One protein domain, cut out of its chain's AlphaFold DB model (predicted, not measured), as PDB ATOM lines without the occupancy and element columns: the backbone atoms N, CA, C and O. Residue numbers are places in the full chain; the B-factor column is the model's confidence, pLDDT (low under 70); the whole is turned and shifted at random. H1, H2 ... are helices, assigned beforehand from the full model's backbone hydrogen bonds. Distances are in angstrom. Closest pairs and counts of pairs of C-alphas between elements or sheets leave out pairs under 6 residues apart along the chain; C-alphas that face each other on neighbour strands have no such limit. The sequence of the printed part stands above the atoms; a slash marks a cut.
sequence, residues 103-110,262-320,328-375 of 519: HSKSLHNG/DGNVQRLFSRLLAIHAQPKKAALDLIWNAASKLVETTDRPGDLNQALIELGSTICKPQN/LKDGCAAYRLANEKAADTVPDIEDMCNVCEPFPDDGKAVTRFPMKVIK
ATOM      1  N   HIS A 103       1.693  -6.400  26.540       82.88
ATOM      2  CA  HIS A 103       2.786  -7.228  26.019       82.88
ATOM      3  C   HIS A 103       2.327  -8.633  25.632       82.88
ATOM      4  O   HIS A 103       1.329  -9.160  26.127       82.88
ATOM      5  N   SER A 104       3.111  -9.251  24.752       85.88
ATOM      6  CA  SER A 104       2.913 -10.627  24.296       85.88
ATOM      7  C   SER A 104       3.288 -11.656  25.376       85.88
ATOM      8  O   SER A 104       4.249 -11.465  26.129       85.88
ATOM      9  N   LYS A 105       2.595 -12.802  25.409       84.75
ATOM     10  CA  LYS A 105       2.926 -13.968  26.254       84.75
ATOM     11  C   LYS A 105       4.349 -14.473  26.006       84.75
ATOM     12  O   LYS A 105       4.991 -14.970  26.934       84.75
ATOM     13  N   SER A 106       4.862 -14.319  24.784       84.94
ATOM     14  CA  SER A 106       6.216 -14.733  24.392       84.94
ATOM     15  C   SER A 106       7.323 -14.018  25.178       84.94
ATOM     16  O   SER A 106       8.427 -14.554  25.304       84.94
ATOM     17  N   LEU A 107       7.029 -12.860  25.783       85.56
ATOM     18  CA  LEU A 107       7.959 -12.151  26.662       85.56
ATOM     19  C   LEU A 107       8.397 -13.013  27.856       85.56
ATOM     20  O   LEU A 107       9.546 -12.929  28.291       85.56
ATOM     21  N   HIS A 108       7.507 -13.880  28.348       88.56
ATOM     22  CA  HIS A 108       7.758 -14.772  29.482       88.56
ATOM     23  C   HIS A 108       8.474 -16.074  29.082       88.56
ATOM     24  O   HIS A 108       8.474 -17.051  29.833       88.56
ATOM     25  N   ASN A 109       9.085 -16.122  27.894       80.31
ATOM     26  CA  ASN A 109       9.753 -17.314  27.393       80.31
ATOM     27  C   ASN A 109      11.135 -17.527  28.038       80.31
ATOM     28  O   ASN A 109      12.116 -16.852  27.721       80.31
ATOM     29  N   GLY A 110      11.231 -18.556  28.883       73.56
ATOM     30  CA  GLY A 110      12.475 -18.979  29.532       73.56
ATOM     31  C   GLY A 110      13.524 -19.614  28.610       73.56
ATOM     32  O   GLY A 110      14.604 -19.954  29.085       73.56
ATOM     33  N   ASP A 262      11.959 -20.835  46.221       95.25
ATOM     34  CA  ASP A 262      11.694 -19.974  47.385       95.25
ATOM     35  C   ASP A 262      11.328 -18.530  46.970       95.25
ATOM     36  O   ASP A 262      11.189 -18.202  45.790       95.25
ATOM     37  N   GLY A 263      11.190 -17.617  47.937       93.50
ATOM     38  CA  GLY A 263      10.922 -16.202  47.650       93.50
ATOM     39  C   GLY A 263      12.047 -15.487  46.882       93.50
ATOM     40  O   GLY A 263      11.785 -14.507  46.174       93.50
ATOM     41  N   ASN A 264      13.297 -15.952  46.990       95.50
ATOM     42  CA  ASN A 264      14.420 -15.415  46.225       95.50
ATOM     43  C   ASN A 264      14.345 -15.844  44.763       95.50
ATOM     44  O   ASN A 264      14.423 -14.992  43.875       95.50
ATOM     45  N   VAL A 265      14.104 -17.130  44.522       96.88
ATOM     46  CA  VAL A 265      13.936 -17.718  43.195       96.88
ATOM     47  C   VAL A 265      12.672 -17.179  42.522       96.88
ATOM     48  O   VAL A 265      12.731 -16.799  41.356       96.88
ATOM     49  N   GLN A 266      11.558 -17.010  43.246       96.69
ATOM     50  CA  GLN A 266      10.351 -16.362  42.708       96.69
ATOM     51  C   GLN A 266      10.648 -14.959  42.177       96.69
ATOM     52  O   GLN A 266      10.275 -14.628  41.051       96.69
ATOM     53  N   ARG A 267      11.353 -14.130  42.959       96.62
ATOM     54  CA  ARG A 267      11.759 -12.786  42.525       96.62
ATOM     55  C   ARG A 267      12.700 -12.844  41.323       96.62
ATOM     56  O   ARG A 267      12.517 -12.080  40.377       96.62
ATOM     57  N   LEU A 268      13.694 -13.730  41.368       96.81
ATOM     58  CA  LEU A 268      14.665 -13.917  40.297       96.81
ATOM     59  C   LEU A 268      13.964 -14.292  38.986       96.81
ATOM     60  O   LEU A 268      14.123 -13.573  38.004       96.81
ATOM     61  N   PHE A 269      13.130 -15.333  38.972       96.50
ATOM     62  CA  PHE A 269      12.392 -15.752  37.777       96.50
ATOM     63  C   PHE A 269      11.376 -14.716  37.310       96.50
ATOM     64  O   PHE A 269      11.235 -14.514  36.107       96.50
ATOM     65  N   SER A 270      10.731 -13.992  38.229       96.19
ATOM     66  CA  SER A 270       9.855 -12.878  37.845       96.19
ATOM     67  C   SER A 270      10.614 -11.818  37.043       96.19
ATOM     68  O   SER A 270      10.067 -11.253  36.105       96.19
ATOM     69  N   ARG A 271      11.893 -11.573  37.354       95.75
ATOM     70  CA  ARG A 271      12.753 -10.663  36.579       95.75
ATOM     71  C   ARG A 271      13.275 -11.310  35.300       95.75
ATOM     72  O   ARG A 271      13.194 -10.695  34.241       95.75
ATOM     73  N   LEU A 272      13.761 -12.549  35.372       95.19
ATOM     74  CA  LEU A 272      14.275 -13.272  34.203       95.19
ATOM     75  C   LEU A 272      13.229 -13.375  33.090       95.19
ATOM     76  O   LEU A 272      13.571 -13.225  31.923       95.19
ATOM     77  N   LEU A 273      11.965 -13.566  33.469       94.38
ATOM     78  CA  LEU A 273      10.833 -13.722  32.560       94.38
ATOM     79  C   LEU A 273       9.987 -12.448  32.426       94.38
ATOM     80  O   LEU A 273       8.963 -12.483  31.758       94.38
ATOM     81  N   ALA A 274      10.367 -11.336  33.068       93.94
ATOM     82  CA  ALA A 274       9.596 -10.087  33.093       93.94
ATOM     83  C   ALA A 274       8.103 -10.273  33.462       93.94
ATOM     84  O   ALA A 274       7.217  -9.694  32.839       93.94
ATOM     85  N   ILE A 275       7.811 -11.093  34.476       94.38
ATOM     86  CA  ILE A 275       6.453 -11.347  34.978       94.38
ATOM     87  C   ILE A 275       6.043 -10.206  35.920       94.38
ATOM     88  O   ILE A 275       6.451 -10.164  37.085       94.38
ATOM     89  N   HIS A 276       5.244  -9.262  35.417       93.75
ATOM     90  CA  HIS A 276       4.663  -8.168  36.203       93.75
ATOM     91  C   HIS A 276       3.313  -8.586  36.787       93.75
ATOM     92  O   HIS A 276       2.251  -8.155  36.351       93.75
ATOM     93  N   ALA A 277       3.361  -9.478  37.770       92.69
ATOM     94  CA  ALA A 277       2.176  -9.953  38.467       92.69
ATOM     95  C   ALA A 277       2.449 -10.076  39.968       92.69
ATOM     96  O   ALA A 277       3.597 -10.225  40.402       92.69
ATOM     97  N   GLN A 278       1.384 -10.053  40.772       91.62
ATOM     98  CA  GLN A 278       1.463 -10.557  42.142       91.62
ATOM     99  C   GLN A 278       1.741 -12.074  42.106       91.62
ATOM    100  O   GLN A 278       1.270 -12.747  41.186       91.62
ATOM    101  N   PRO A 279       2.440 -12.646  43.106       88.44
ATOM    102  CA  PRO A 279       2.781 -14.070  43.172       88.44
ATOM    103  C   PRO A 279       1.552 -14.932  43.521       88.44
ATOM    104  O   PRO A 279       1.471 -15.560  44.574       88.44
ATOM    105  N   LYS A 280       0.550 -14.920  42.641       91.62
ATOM    106  CA  LYS A 280      -0.645 -15.769  42.669       91.62
ATOM    107  C   LYS A 280      -0.434 -16.983  41.764       91.62
ATOM    108  O   LYS A 280       0.540 -17.037  41.017       91.62
ATOM    109  N   LYS A 281      -1.379 -17.931  41.799       92.69
ATOM    110  CA  LYS A 281      -1.304 -19.226  41.101       92.69
ATOM    111  C   LYS A 281      -0.758 -19.130  39.669       92.69
ATOM    112  O   LYS A 281       0.268 -19.729  39.404       92.69
ATOM    113  N   ALA A 282      -1.352 -18.317  38.791       92.19
ATOM    114  CA  ALA A 282      -0.919 -18.226  37.391       92.19
ATOM    115  C   ALA A 282       0.551 -17.779  37.222       92.19
ATOM    116  O   ALA A 282       1.298 -18.373  36.449       92.19
ATOM    117  N   ALA A 283       0.989 -16.765  37.976       93.31
ATOM    118  CA  ALA A 283       2.376 -16.298  37.949       93.31
ATOM    119  C   ALA A 283       3.338 -17.331  38.557       93.31
ATOM    120  O   ALA A 283       4.419 -17.570  38.021       93.31
ATOM    121  N   LEU A 284       2.933 -17.972  39.658       94.69
ATOM    122  CA  LEU A 284       3.704 -19.038  40.291       94.69
ATOM    123  C   LEU A 284       3.841 -20.252  39.368       94.69
ATOM    124  O   LEU A 284       4.937 -20.789  39.269       94.69
ATOM    125  N   ASP A 285       2.788 -20.650  38.657       94.19
ATOM    126  CA  ASP A 285       2.821 -21.775  37.719       94.19
ATOM    127  C   ASP A 285       3.821 -21.511  36.583       94.19
ATOM    128  O   ASP A 285       4.618 -22.388  36.257       94.19
ATOM    129  N   LEU A 286       3.872 -20.286  36.037       93.12
ATOM    130  CA  LEU A 286       4.903 -19.897  35.062       93.12
ATOM    131  C   LEU A 286       6.321 -20.023  35.635       93.12
ATOM    132  O   LEU A 286       7.201 -20.580  34.977       93.12
ATOM    133  N   ILE A 287       6.539 -19.533  36.858       95.38
ATOM    134  CA  ILE A 287       7.840 -19.590  37.539       95.38
ATOM    135  C   ILE A 287       8.261 -21.042  37.788       95.38
ATOM    136  O   ILE A 287       9.377 -21.423  37.441       95.38
ATOM    137  N   TRP A 288       7.374 -21.860  38.355       95.81
ATOM    138  CA  TRP A 288       7.644 -23.267  38.637       95.81
ATOM    139  C   TRP A 288       7.909 -24.053  37.354       95.81
ATOM    140  O   TRP A 288       8.871 -24.809  37.309       95.81
ATOM    141  N   ASN A 289       7.130 -23.828  36.293       93.56
ATOM    142  CA  ASN A 289       7.350 -24.475  35.000       93.56
ATOM    143  C   ASN A 289       8.694 -24.080  34.375       93.56
ATOM    144  O   ASN A 289       9.369 -24.916  33.776       93.56
ATOM    145  N   ALA A 290       9.099 -22.814  34.501       93.25
ATOM    146  CA  ALA A 290      10.399 -22.363  34.022       93.25
ATOM    147  C   ALA A 290      11.551 -22.969  34.832       93.25
ATOM    148  O   ALA A 290      12.537 -23.403  34.240       93.25
ATOM    149  N   ALA A 291      11.410 -23.051  36.158       95.44
ATOM    150  CA  ALA A 291      12.384 -23.700  37.026       95.44
ATOM    151  C   ALA A 291      12.504 -25.203  36.717       95.44
ATOM    152  O   ALA A 291      13.624 -25.683  36.557       95.44
ATOM    153  N   SER A 292      11.385 -25.922  36.532       94.94
ATOM    154  CA  SER A 292      11.383 -27.334  36.105       94.94
ATOM    155  C   SER A 292      12.165 -27.531  34.804       94.94
ATOM    156  O   SER A 292      13.072 -28.350  34.730       94.94
ATOM    157  N   LYS A 293      11.883 -26.706  33.791       93.31
ATOM    158  CA  LYS A 293      12.574 -26.769  32.496       93.31
ATOM    159  C   LYS A 293      14.061 -26.425  32.569       93.31
ATOM    160  O   LYS A 293      14.775 -26.733  31.618       93.31
ATOM    161  N   LEU A 294      14.500 -25.706  33.603       93.25
ATOM    162  CA  LEU A 294      15.901 -25.333  33.799       93.25
ATOM    163  C   LEU A 294      16.664 -26.440  34.533       93.25
ATOM    164  O   LEU A 294      17.782 -26.758  34.150       93.25
ATOM    165  N   VAL A 295      16.062 -27.083  35.538       94.94
ATOM    166  CA  VAL A 295      16.716 -28.213  36.224       94.94
ATOM    167  C   VAL A 295      16.921 -29.425  35.318       94.94
ATOM    168  O   VAL A 295      17.864 -30.181  35.516       94.94
ATOM    169  N   GLU A 296      16.102 -29.576  34.277       94.19
ATOM    170  CA  GLU A 296      16.271 -30.608  33.249       94.19
ATOM    171  C   GLU A 296      17.561 -30.450  32.423       94.19
ATOM    172  O   GLU A 296      18.071 -31.443  31.903       94.19
ATOM    173  N   THR A 297      18.119 -29.237  32.311       92.88
ATOM    174  CA  THR A 297      19.263 -28.948  31.423       92.88
ATOM    175  C   THR A 297      20.629 -29.193  32.059       92.88
ATOM    176  O   THR A 297      21.642 -28.849  31.457       92.88
ATOM    177  N   THR A 298      20.680 -29.729  33.277       94.44
ATOM    178  CA  THR A 298      21.929 -29.991  34.000       94.44
ATOM    179  C   THR A 298      21.890 -31.346  34.692       94.44
ATOM    180  O   THR A 298      20.818 -31.849  35.034       94.44
ATOM    181  N   ASP A 299      23.068 -31.907  34.941       95.00
ATOM    182  CA  ASP A 299      23.260 -33.090  35.785       95.00
ATOM    183  C   ASP A 299      23.655 -32.720  37.226       95.00
ATOM    184  O   ASP A 299      23.865 -33.590  38.063       95.00
ATOM    185  N   ARG A 300      23.679 -31.415  37.544       96.69
ATOM    186  CA  ARG A 300      23.887 -30.858  38.892       96.69
ATOM    187  C   ARG A 300      22.633 -30.114  39.397       96.69
ATOM    188  O   ARG A 300      22.709 -28.913  39.666       96.69
ATOM    189  N   PRO A 301      21.451 -30.757  39.503       97.56
ATOM    190  CA  PRO A 301      20.207 -30.053  39.834       97.56
ATOM    191  C   PRO A 301      20.226 -29.419  41.233       97.56
ATOM    192  O   PRO A 301      19.700 -28.320  41.413       97.56
ATOM    193  N   GLY A 302      20.870 -30.068  42.209       98.19
ATOM    194  CA  GLY A 302      21.051 -29.524  43.556       98.19
ATOM    195  C   GLY A 302      21.875 -28.236  43.570       98.19
ATOM    196  O   GLY A 302      21.451 -27.242  44.162       98.19
ATOM    197  N   ASP A 303      23.016 -28.216  42.878       98.25
ATOM    198  CA  ASP A 303      23.853 -27.013  42.774       98.25
ATOM    199  C   ASP A 303      23.147 -25.905  42.001       98.25
ATOM    200  O   ASP A 303      23.214 -24.750  42.401       98.25
ATOM    201  N   LEU A 304      22.402 -26.241  40.946       98.19
ATOM    202  CA  LEU A 304      21.616 -25.259  40.206       98.19
ATOM    203  C   LEU A 304      20.557 -24.586  41.093       98.19
ATOM    204  O   LEU A 304      20.442 -23.361  41.088       98.19
ATOM    205  N   ASN A 305      19.796 -25.358  41.871       98.31
ATOM    206  CA  ASN A 305      18.825 -24.799  42.811       98.31
ATOM    207  C   ASN A 305      19.505 -23.895  43.847       98.31
ATOM    208  O   ASN A 305      19.059 -22.768  44.076       98.31
ATOM    209  N   GLN A 306      20.618 -24.349  44.427       98.31
ATOM    210  CA  GLN A 306      21.387 -23.546  45.376       98.31
ATOM    211  C   GLN A 306      21.955 -22.275  44.733       98.31
ATOM    212  O   GLN A 306      21.898 -21.217  45.355       98.31
ATOM    213  N   ALA A 307      22.423 -22.342  43.487       98.12
ATOM    214  CA  ALA A 307      22.908 -21.201  42.721       98.12
ATOM    215  C   ALA A 307      21.804 -20.168  42.476       98.12
ATOM    216  O   ALA A 307      22.029 -18.972  42.646       98.12
ATOM    217  N   LEU A 308      20.591 -20.607  42.128       98.00
ATOM    218  CA  LEU A 308      19.441 -19.719  41.937       98.00
ATOM    219  C   LEU A 308      19.051 -19.005  43.242       98.00
ATOM    220  O   LEU A 308      18.800 -17.795  43.233       98.00
ATOM    221  N   ILE A 309      19.029 -19.734  44.363       97.25
ATOM    222  CA  ILE A 309      18.749 -19.175  45.694       97.25
ATOM    223  C   ILE A 309      19.857 -18.194  46.100       97.25
ATOM    224  O   ILE A 309      19.567 -17.062  46.502       97.25
ATOM    225  N   GLU A 310      21.124 -18.589  45.942       97.50
ATOM    226  CA  GLU A 310      22.292 -17.766  46.256       97.50
ATOM    227  C   GLU A 310      22.263 -16.474  45.439       97.50
ATOM    228  O   GLU A 310      22.298 -15.391  46.025       97.50
ATOM    229  N   LEU A 311      22.080 -16.570  44.117       98.00
ATOM    230  CA  LEU A 311      22.024 -15.430  43.203       98.00
ATOM    231  C   LEU A 311      20.888 -14.480  43.565       98.00
ATOM    232  O   LEU A 311      21.067 -13.258  43.579       98.00
ATOM    233  N   GLY A 312      19.716 -15.032  43.882       97.06
ATOM    234  CA  GLY A 312      18.585 -14.265  44.380       97.06
ATOM    235  C   GLY A 312      18.937 -13.501  45.657       97.06
ATOM    236  O   GLY A 312      18.594 -12.323  45.778       97.06
ATOM    237  N   SER A 313      19.647 -14.137  46.586       95.00
ATOM    238  CA  SER A 313      19.985 -13.557  47.889       95.00
ATOM    239  C   SER A 313      21.117 -12.518  47.850       95.00
ATOM    240  O   SER A 313      21.049 -11.532  48.587       95.00
ATOM    241  N   THR A 314      22.121 -12.677  46.980       95.75
ATOM    242  CA  THR A 314      23.353 -11.863  47.000       95.75
ATOM    243  C   THR A 314      23.464 -10.853  45.860       95.75
ATOM    244  O   THR A 314      24.016  -9.772  46.067       95.75
ATOM    245  N   ILE A 315      22.901 -11.139  44.682       97.44
ATOM    246  CA  ILE A 315      23.017 -10.281  43.490       97.44
ATOM    247  C   ILE A 315      21.662  -9.686  43.117       97.44
ATOM    248  O   ILE A 315      21.487  -8.464  43.097       97.44
ATOM    249  N   CYS A 316      20.666 -10.537  42.870       97.44
ATOM    250  CA  CYS A 316      19.329 -10.151  42.430       97.44
ATOM    251  C   CYS A 316      18.432  -9.757  43.621       97.44
ATOM    252  O   CYS A 316      17.314 -10.253  43.799       97.44
ATOM    253  N   LYS A 317      18.930  -8.837  44.455       96.12
ATOM    254  CA  LYS A 317      18.292  -8.377  45.698       96.12
ATOM    255  C   LYS A 317      16.949  -7.668  45.459       96.12
ATOM    256  O   LYS A 317      16.706  -7.164  44.357       96.12
ATOM    257  N   PRO A 318      16.058  -7.594  46.471       93.81
ATOM    258  CA  PRO A 318      14.784  -6.881  46.356       93.81
ATOM    259  C   PRO A 318      14.943  -5.432  45.885       93.81
ATOM    260  O   PRO A 318      14.242  -5.021  44.965       93.81
ATOM    261  N   GLN A 319      15.907  -4.714  46.461       92.50
ATOM    262  CA  GLN A 319      16.290  -3.354  46.089       92.50
ATOM    263  C   GLN A 319      17.750  -3.333  45.638       92.50
ATOM    264  O   GLN A 319      18.541  -4.154  46.107       92.50
ATOM    265  N   ASN A 320      18.088  -2.399  44.746       92.94
ATOM    266  CA  ASN A 320      19.440  -2.189  44.214       92.94
ATOM    267  C   ASN A 320      20.141  -3.494  43.767       92.94
ATOM    268  O   ASN A 320      21.213  -3.823  44.283       92.94
ATOM    269  N   LEU A 328      23.282 -14.223  34.791       95.12
ATOM    270  CA  LEU A 328      22.065 -14.402  33.987       95.12
ATOM    271  C   LEU A 328      21.620 -13.122  33.259       95.12
ATOM    272  O   LEU A 328      20.500 -13.062  32.745       95.12
ATOM    273  N   LYS A 329      22.448 -12.071  33.261       93.19
ATOM    274  CA  LYS A 329      22.105 -10.738  32.740       93.19
ATOM    275  C   LYS A 329      21.597 -10.782  31.295       93.19
ATOM    276  O   LYS A 329      20.550 -10.199  31.019       93.19
ATOM    277  N   ASP A 330      22.270 -11.515  30.413       91.12
ATOM    278  CA  ASP A 330      21.970 -11.519  28.971       91.12
ATOM    279  C   ASP A 330      20.639 -12.222  28.641       91.12
ATOM    280  O   ASP A 330      19.907 -11.853  27.713       91.12
ATOM    281  N   GLY A 331      20.254 -13.194  29.471       91.19
ATOM    282  CA  GLY A 331      18.972 -13.893  29.382       91.19
ATOM    283  C   GLY A 331      17.824 -13.164  30.081       91.19
ATOM    284  O   GLY A 331      16.663 -13.508  29.858       91.19
ATOM    285  N   CYS A 332      18.111 -12.149  30.900       93.75
ATOM    286  CA  CYS A 332      17.128 -11.506  31.765       93.75
ATOM    287  C   CYS A 332      16.220 -10.534  30.996       93.75
ATOM    288  O   CYS A 332      16.635  -9.438  30.610       93.75
ATOM    289  N   ALA A 333      14.946 -10.898  30.820       92.38
ATOM    290  CA  ALA A 333      13.972 -10.064  30.121       92.38
ATOM    291  C   ALA A 333      13.746  -8.710  30.813       92.38
ATOM    292  O   ALA A 333      13.703  -7.688  30.133       92.38
ATOM    293  N   ALA A 334      13.676  -8.665  32.150       92.94
ATOM    294  CA  ALA A 334      13.544  -7.400  32.870       92.94
ATOM    295  C   ALA A 334      14.746  -6.475  32.646       92.94
ATOM    296  O   ALA A 334      14.557  -5.278  32.457       92.94
ATOM    297  N   TYR A 335      15.972  -7.017  32.651       92.69
ATOM    298  CA  TYR A 335      17.180  -6.230  32.390       92.69
ATOM    299  C   TYR A 335      17.189  -5.682  30.961       92.69
ATOM    300  O   TYR A 335      17.527  -4.522  30.744       92.69
ATOM    301  N   ARG A 336      16.753  -6.489  29.994       90.31
ATOM    302  CA  ARG A 336      16.613  -6.065  28.602       90.31
ATOM    303  C   ARG A 336      15.621  -4.910  28.452       90.31
ATOM    304  O   ARG A 336      15.986  -3.854  27.950       90.31
ATOM    305  N   LEU A 337      14.409  -5.069  28.992       88.25
ATOM    306  CA  LEU A 337      13.376  -4.022  29.007       88.25
ATOM    307  C   LEU A 337      13.840  -2.745  29.717       88.25
ATOM    308  O   LEU A 337      13.404  -1.650  29.369       88.25
ATOM    309  N   ALA A 338      14.708  -2.890  30.721       88.69
ATOM    310  CA  ALA A 338      15.259  -1.773  31.465       88.69
ATOM    311  C   ALA A 338      16.230  -0.906  30.633       88.69
ATOM    312  O   ALA A 338      16.355   0.293  30.874       88.69
ATOM    313  N   ASN A 339      16.920  -1.500  29.655       85.88
ATOM    314  CA  ASN A 339      18.026  -0.854  28.939       85.88
ATOM    315  C   ASN A 339      17.735  -0.599  27.451       85.88
ATOM    316  O   ASN A 339      18.332   0.297  26.860       85.88
ATOM    317  N   GLU A 340      16.815  -1.340  26.836       81.50
ATOM    318  CA  GLU A 340      16.470  -1.184  25.421       81.50
ATOM    319  C   GLU A 340      15.344  -0.155  25.210       81.50
ATOM    320  O   GLU A 340      14.529   0.126  26.099       81.50
ATOM    321  N   LYS A 341      15.299   0.460  24.020       67.19
ATOM    322  CA  LYS A 341      14.146   1.272  23.598       67.19
ATOM    323  C   LYS A 341      12.953   0.341  23.364       67.19
ATOM    324  O   LYS A 341      13.133  -0.759  22.851       67.19
ATOM    325  N   ALA A 342      11.758   0.772  23.773       64.69
ATOM    326  CA  ALA A 342      10.546   0.023  23.466       64.69
ATOM    327  C   ALA A 342      10.427  -0.081  21.939       64.69
ATOM    328  O   ALA A 342      10.639   0.911  21.244       64.69
ATOM    329  N   ALA A 343      10.167  -1.280  21.429       60.62
ATOM    330  CA  ALA A 343       9.816  -1.443  20.028       60.62
ATOM    331  C   ALA A 343       8.376  -0.946  19.830       60.62
ATOM    332  O   ALA A 343       7.505  -1.297  20.626       60.62
ATOM    333  N   ASP A 344       8.127  -0.172  18.769       56.56
ATOM    334  CA  ASP A 344       6.792   0.310  18.372       56.56
ATOM    335  C   ASP A 344       5.954  -0.815  17.738       56.56
ATOM    336  O   ASP A 344       5.440  -0.711  16.627       56.56
ATOM    337  N   THR A 345       5.853  -1.951  18.424       62.28
ATOM    338  CA  THR A 345       5.094  -3.114  17.965       62.28
ATOM    339  C   THR A 345       3.930  -3.357  18.903       62.28
ATOM    340  O   THR A 345       4.124  -3.754  20.053       62.28
ATOM    341  N   VAL A 346       2.716  -3.137  18.400       65.75
ATOM    342  CA  VAL A 346       1.488  -3.553  19.081       65.75
ATOM    343  C   VAL A 346       1.422  -5.085  19.025       65.75
ATOM    344  O   VAL A 346       1.501  -5.640  17.926       65.75
ATOM    345  N   PRO A 347       1.328  -5.787  20.168       68.75
ATOM    346  CA  PRO A 347       1.195  -7.239  20.176       68.75
ATOM    347  C   PRO A 347      -0.099  -7.685  19.489       68.75
ATOM    348  O   PRO A 347      -1.116  -6.996  19.573       68.75
ATOM    349  N   ASP A 348      -0.076  -8.869  18.879       75.19
ATOM    350  CA  ASP A 348      -1.296  -9.549  18.440       75.19
ATOM    351  C   ASP A 348      -2.234  -9.780  19.641       75.19
ATOM    352  O   ASP A 348      -1.795 -10.182  20.724       75.19
ATOM    353  N   ILE A 349      -3.530  -9.520  19.453       73.12
ATOM    354  CA  ILE A 349      -4.557  -9.622  20.493       73.12
ATOM    355  C   ILE A 349      -4.667 -11.047  21.054       73.12
ATOM    356  O   ILE A 349      -4.904 -11.224  22.249       73.12
ATOM    357  N   GLU A 350      -4.439 -12.073  20.226       77.50
ATOM    358  CA  GLU A 350      -4.478 -13.480  20.652       77.50
ATOM    359  C   GLU A 350      -3.243 -13.874  21.486       77.50
ATOM    360  O   GLU A 350      -3.293 -14.744  22.373       77.50
ATOM    361  N   ASP A 351      -2.134 -13.168  21.268       83.38
ATOM    362  CA  ASP A 351      -0.870 -13.349  21.976       83.38
ATOM    363  C   ASP A 351      -0.748 -12.443  23.213       83.38
ATOM    364  O   ASP A 351       0.273 -12.437  23.900       83.38
ATOM    365  N   MET A 352      -1.797 -11.698  23.563       84.62
ATOM    366  CA  MET A 352      -1.761 -10.777  24.694       84.62
ATOM    367  C   MET A 352      -1.669 -11.524  26.034       84.62
ATOM    368  O   MET A 352      -2.410 -12.479  26.299       84.62
ATOM    369  N   CYS A 353      -0.753 -11.099  26.905       88.19
ATOM    370  CA  CYS A 353      -0.594 -11.697  28.226       88.19
ATOM    371  C   CYS A 353      -1.811 -11.422  29.122       88.19
ATOM    372  O   CYS A 353      -2.255 -10.289  29.254       88.19
ATOM    373  N   ASN A 354      -2.315 -12.469  29.780       89.69
ATOM    374  CA  ASN A 354      -3.423 -12.402  30.740       89.69
ATOM    375  C   ASN A 354      -2.988 -12.667  32.194       89.69
ATOM    376  O   ASN A 354      -3.830 -12.790  33.082       89.69
ATOM    377  N   VAL A 355      -1.682 -12.821  32.433       91.12
ATOM    378  CA  VAL A 355      -1.115 -13.081  33.766       91.12
ATOM    379  C   VAL A 355      -0.637 -11.797  34.429       91.12
ATOM    380  O   VAL A 355      -0.726 -11.663  35.649       91.12
ATOM    381  N   CYS A 356      -0.088 -10.886  33.637       90.75
ATOM    382  CA  CYS A 356       0.504  -9.656  34.129       90.75
ATOM    383  C   CYS A 356      -0.500  -8.512  34.093       90.75
ATOM    384  O   CYS A 356      -1.313  -8.427  33.175       90.75
ATOM    385  N   GLU A 357      -0.366  -7.606  35.053       88.94
ATOM    386  CA  GLU A 357      -0.927  -6.269  34.905       88.94
ATOM    387  C   GLU A 357      -0.115  -5.500  33.849       88.94
ATOM    388  O   GLU A 357       1.065  -5.824  33.625       88.94
ATOM    389  N   PRO A 358      -0.706  -4.481  33.205       83.44
ATOM    390  CA  PRO A 358       0.046  -3.597  32.332       83.44
ATOM    391  C   PRO A 358       1.246  -2.983  33.044       83.44
ATOM    392  O   PRO A 358       1.200  -2.699  34.245       83.44
ATOM    393  N   PHE A 359       2.338  -2.777  32.311       85.31
ATOM    394  CA  PHE A 359       3.536  -2.207  32.914       85.31
ATOM    395  C   PHE A 359       3.300  -0.733  33.268       85.31
ATOM    396  O   PHE A 359       2.853   0.021  32.400       85.31
ATOM    397  N   PRO A 360       3.609  -0.308  34.506       75.88
ATOM    398  CA  PRO A 360       3.527   1.095  34.882       75.88
ATOM    399  C   PRO A 360       4.552   1.924  34.101       75.88
ATOM    400  O   PRO A 360       5.641   1.442  33.775       75.88
ATOM    401  N   ASP A 361       4.212   3.189  33.852       70.25
ATOM    402  CA  ASP A 361       5.110   4.197  33.272       70.25
ATOM    403  C   ASP A 361       5.976   4.874  34.357       70.25
ATOM    404  O   ASP A 361       6.262   6.066  34.328       70.25
ATOM    405  N   ASP A 362       6.371   4.112  35.383       67.94
ATOM    406  CA  ASP A 362       7.187   4.574  36.517       67.94
ATOM    407  C   ASP A 362       8.701   4.433  36.255       67.94
ATOM    408  O   ASP A 362       9.531   4.548  37.162       67.94
ATOM    409  N   GLY A 363       9.068   4.196  34.991       65.75
ATOM    410  CA  GLY A 363      10.434   4.031  34.518       65.75
ATOM    411  C   GLY A 363      10.825   2.591  34.167       65.75
ATOM    412  O   GLY A 363      10.062   1.627  34.208       65.75
ATOM    413  N   LYS A 364      12.089   2.439  33.767       69.94
ATOM    414  CA  LYS A 364      12.665   1.208  33.212       69.94
ATOM    415  C   LYS A 364      13.458   0.410  34.256       69.94
ATOM    416  O   LYS A 364      14.589   0.008  34.016       69.94
ATOM    417  N   ALA A 365      12.905   0.198  35.448       83.94
ATOM    418  CA  ALA A 365      13.622  -0.501  36.515       83.94
ATOM    419  C   ALA A 365      13.300  -2.003  36.552       83.94
ATOM    420  O   ALA A 365      12.141  -2.411  36.558       83.94
ATOM    421  N   VAL A 366      14.323  -2.853  36.701       91.38
ATOM    422  CA  VAL A 366      14.133  -4.305  36.915       91.38
ATOM    423  C   VAL A 366      13.354  -4.624  38.201       91.38
ATOM    424  O   VAL A 366      12.796  -5.709  38.346       91.38
ATOM    425  N   THR A 367      13.318  -3.686  39.149       92.38
ATOM    426  CA  THR A 367      12.648  -3.811  40.449       92.38
ATOM    427  C   THR A 367      11.126  -3.719  40.365       92.38
ATOM    428  O   THR A 367      10.473  -4.068  41.348       92.38
ATOM    429  N   ARG A 368      10.555  -3.359  39.205       90.44
ATOM    430  CA  ARG A 368       9.107  -3.475  38.951       90.44
ATOM    431  C   ARG A 368       8.625  -4.930  38.874       90.44
ATOM    432  O   ARG A 368       7.424  -5.184  38.881       90.44
ATOM    433  N   PHE A 369       9.550  -5.887  38.787       92.62
ATOM    434  CA  PHE A 369       9.262  -7.318  38.772       92.62
ATOM    435  C   PHE A 369       9.813  -8.005  40.041       92.62
ATOM    436  O   PHE A 369      11.001  -7.836  40.364       92.62
ATOM    437  N   PRO A 370       9.011  -8.830  40.745       93.00
ATOM    438  CA  PRO A 370       7.555  -8.978  40.608       93.00
ATOM    439  C   PRO A 370       6.816  -7.726  41.103       93.00
ATOM    440  O   PRO A 370       7.419  -6.847  41.723       93.00
ATOM    441  N   MET A 371       5.497  -7.673  40.899       91.25
ATOM    442  CA  MET A 371       4.686  -6.632  41.533       91.25
ATOM    443  C   MET A 371       4.816  -6.713  43.054       91.25
ATOM    444  O   MET A 371       4.817  -7.801  43.645       91.25
ATOM    445  N   LYS A 372       4.868  -5.549  43.710       83.12
ATOM    446  CA  LYS A 372       4.816  -5.485  45.171       83.12
ATOM    447  C   LYS A 372       3.515  -6.128  45.651       83.12
ATOM    448  O   LYS A 372       2.423  -5.765  45.220       83.12
ATOM    449  N   VAL A 373       3.638  -7.075  46.576       81.06
ATOM    450  CA  VAL A 373       2.477  -7.634  47.268       81.06
ATOM    451  C   VAL A 373       1.872  -6.531  48.126       81.06
ATOM    452  O   VAL A 373       2.526  -6.025  49.040       81.06
ATOM    453  N   ILE A 374       0.622  -6.177  47.845       77.81
ATOM    454  CA  ILE A 374      -0.147  -5.267  48.691       77.81
ATOM    455  C   ILE A 374      -0.427  -6.011  50.001       77.81
ATOM    456  O   ILE A 374      -1.188  -6.981  50.036       77.81
ATOM    457  N   LYS A 375       0.258  -5.614  51.076       75.69
ATOM    458  CA  LYS A 375       0.091  -6.237  52.391       75.69
ATOM    459  C   LYS A 375      -1.238  -5.788  52.993       75.69
ATOM    460  O   LYS A 375      -1.520  -4.596  53.041       75.69
TER     461      LYS A 375
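This is residues 103 to 110, 262 to 320 and 328 to 375 of the 519 residues of a protein of Tulasnella calospora MUT 4182 (UniProt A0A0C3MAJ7). Short helix H2 stands in the middle; H3 crosses it, and H4 and H5 make corners at its opposite ends. Residues 340 to 375 have no named element. The 115 printed residues include H1 to H5 in order and no named strand: all helix, though under half are in named elements. It is compact, radius of gyration of the C-alphas 14.1 A, spanning 41 by 30 by 30 A.

H1 is residues 105 to 108, from C-alpha (2.926, -13.968, 26.254); H2, 263 to 272; H3, 281 to 295, 20.7 A; H4, 301 to 314, 19.8 A; H5, 333 to 339, to C-alpha (18.026, -0.854, 28.939).

H1 is near H2, the hub. H2 touches H3, about perpendicular at 84 degrees; closest C-alphas, Phe 269 and Ile 287, 6.0 A. Every O i to N i+4 pair is within hydrogen-bond range in H2, H3, H4 and H5; H1 is too short for one.

Cuts leave C-alphas 110 and 262 17.9 A apart, 320 and 328 16.1 A. No link printed whole is long. Residues 341 to 347 and 362 to 364 have pLDDT under 70.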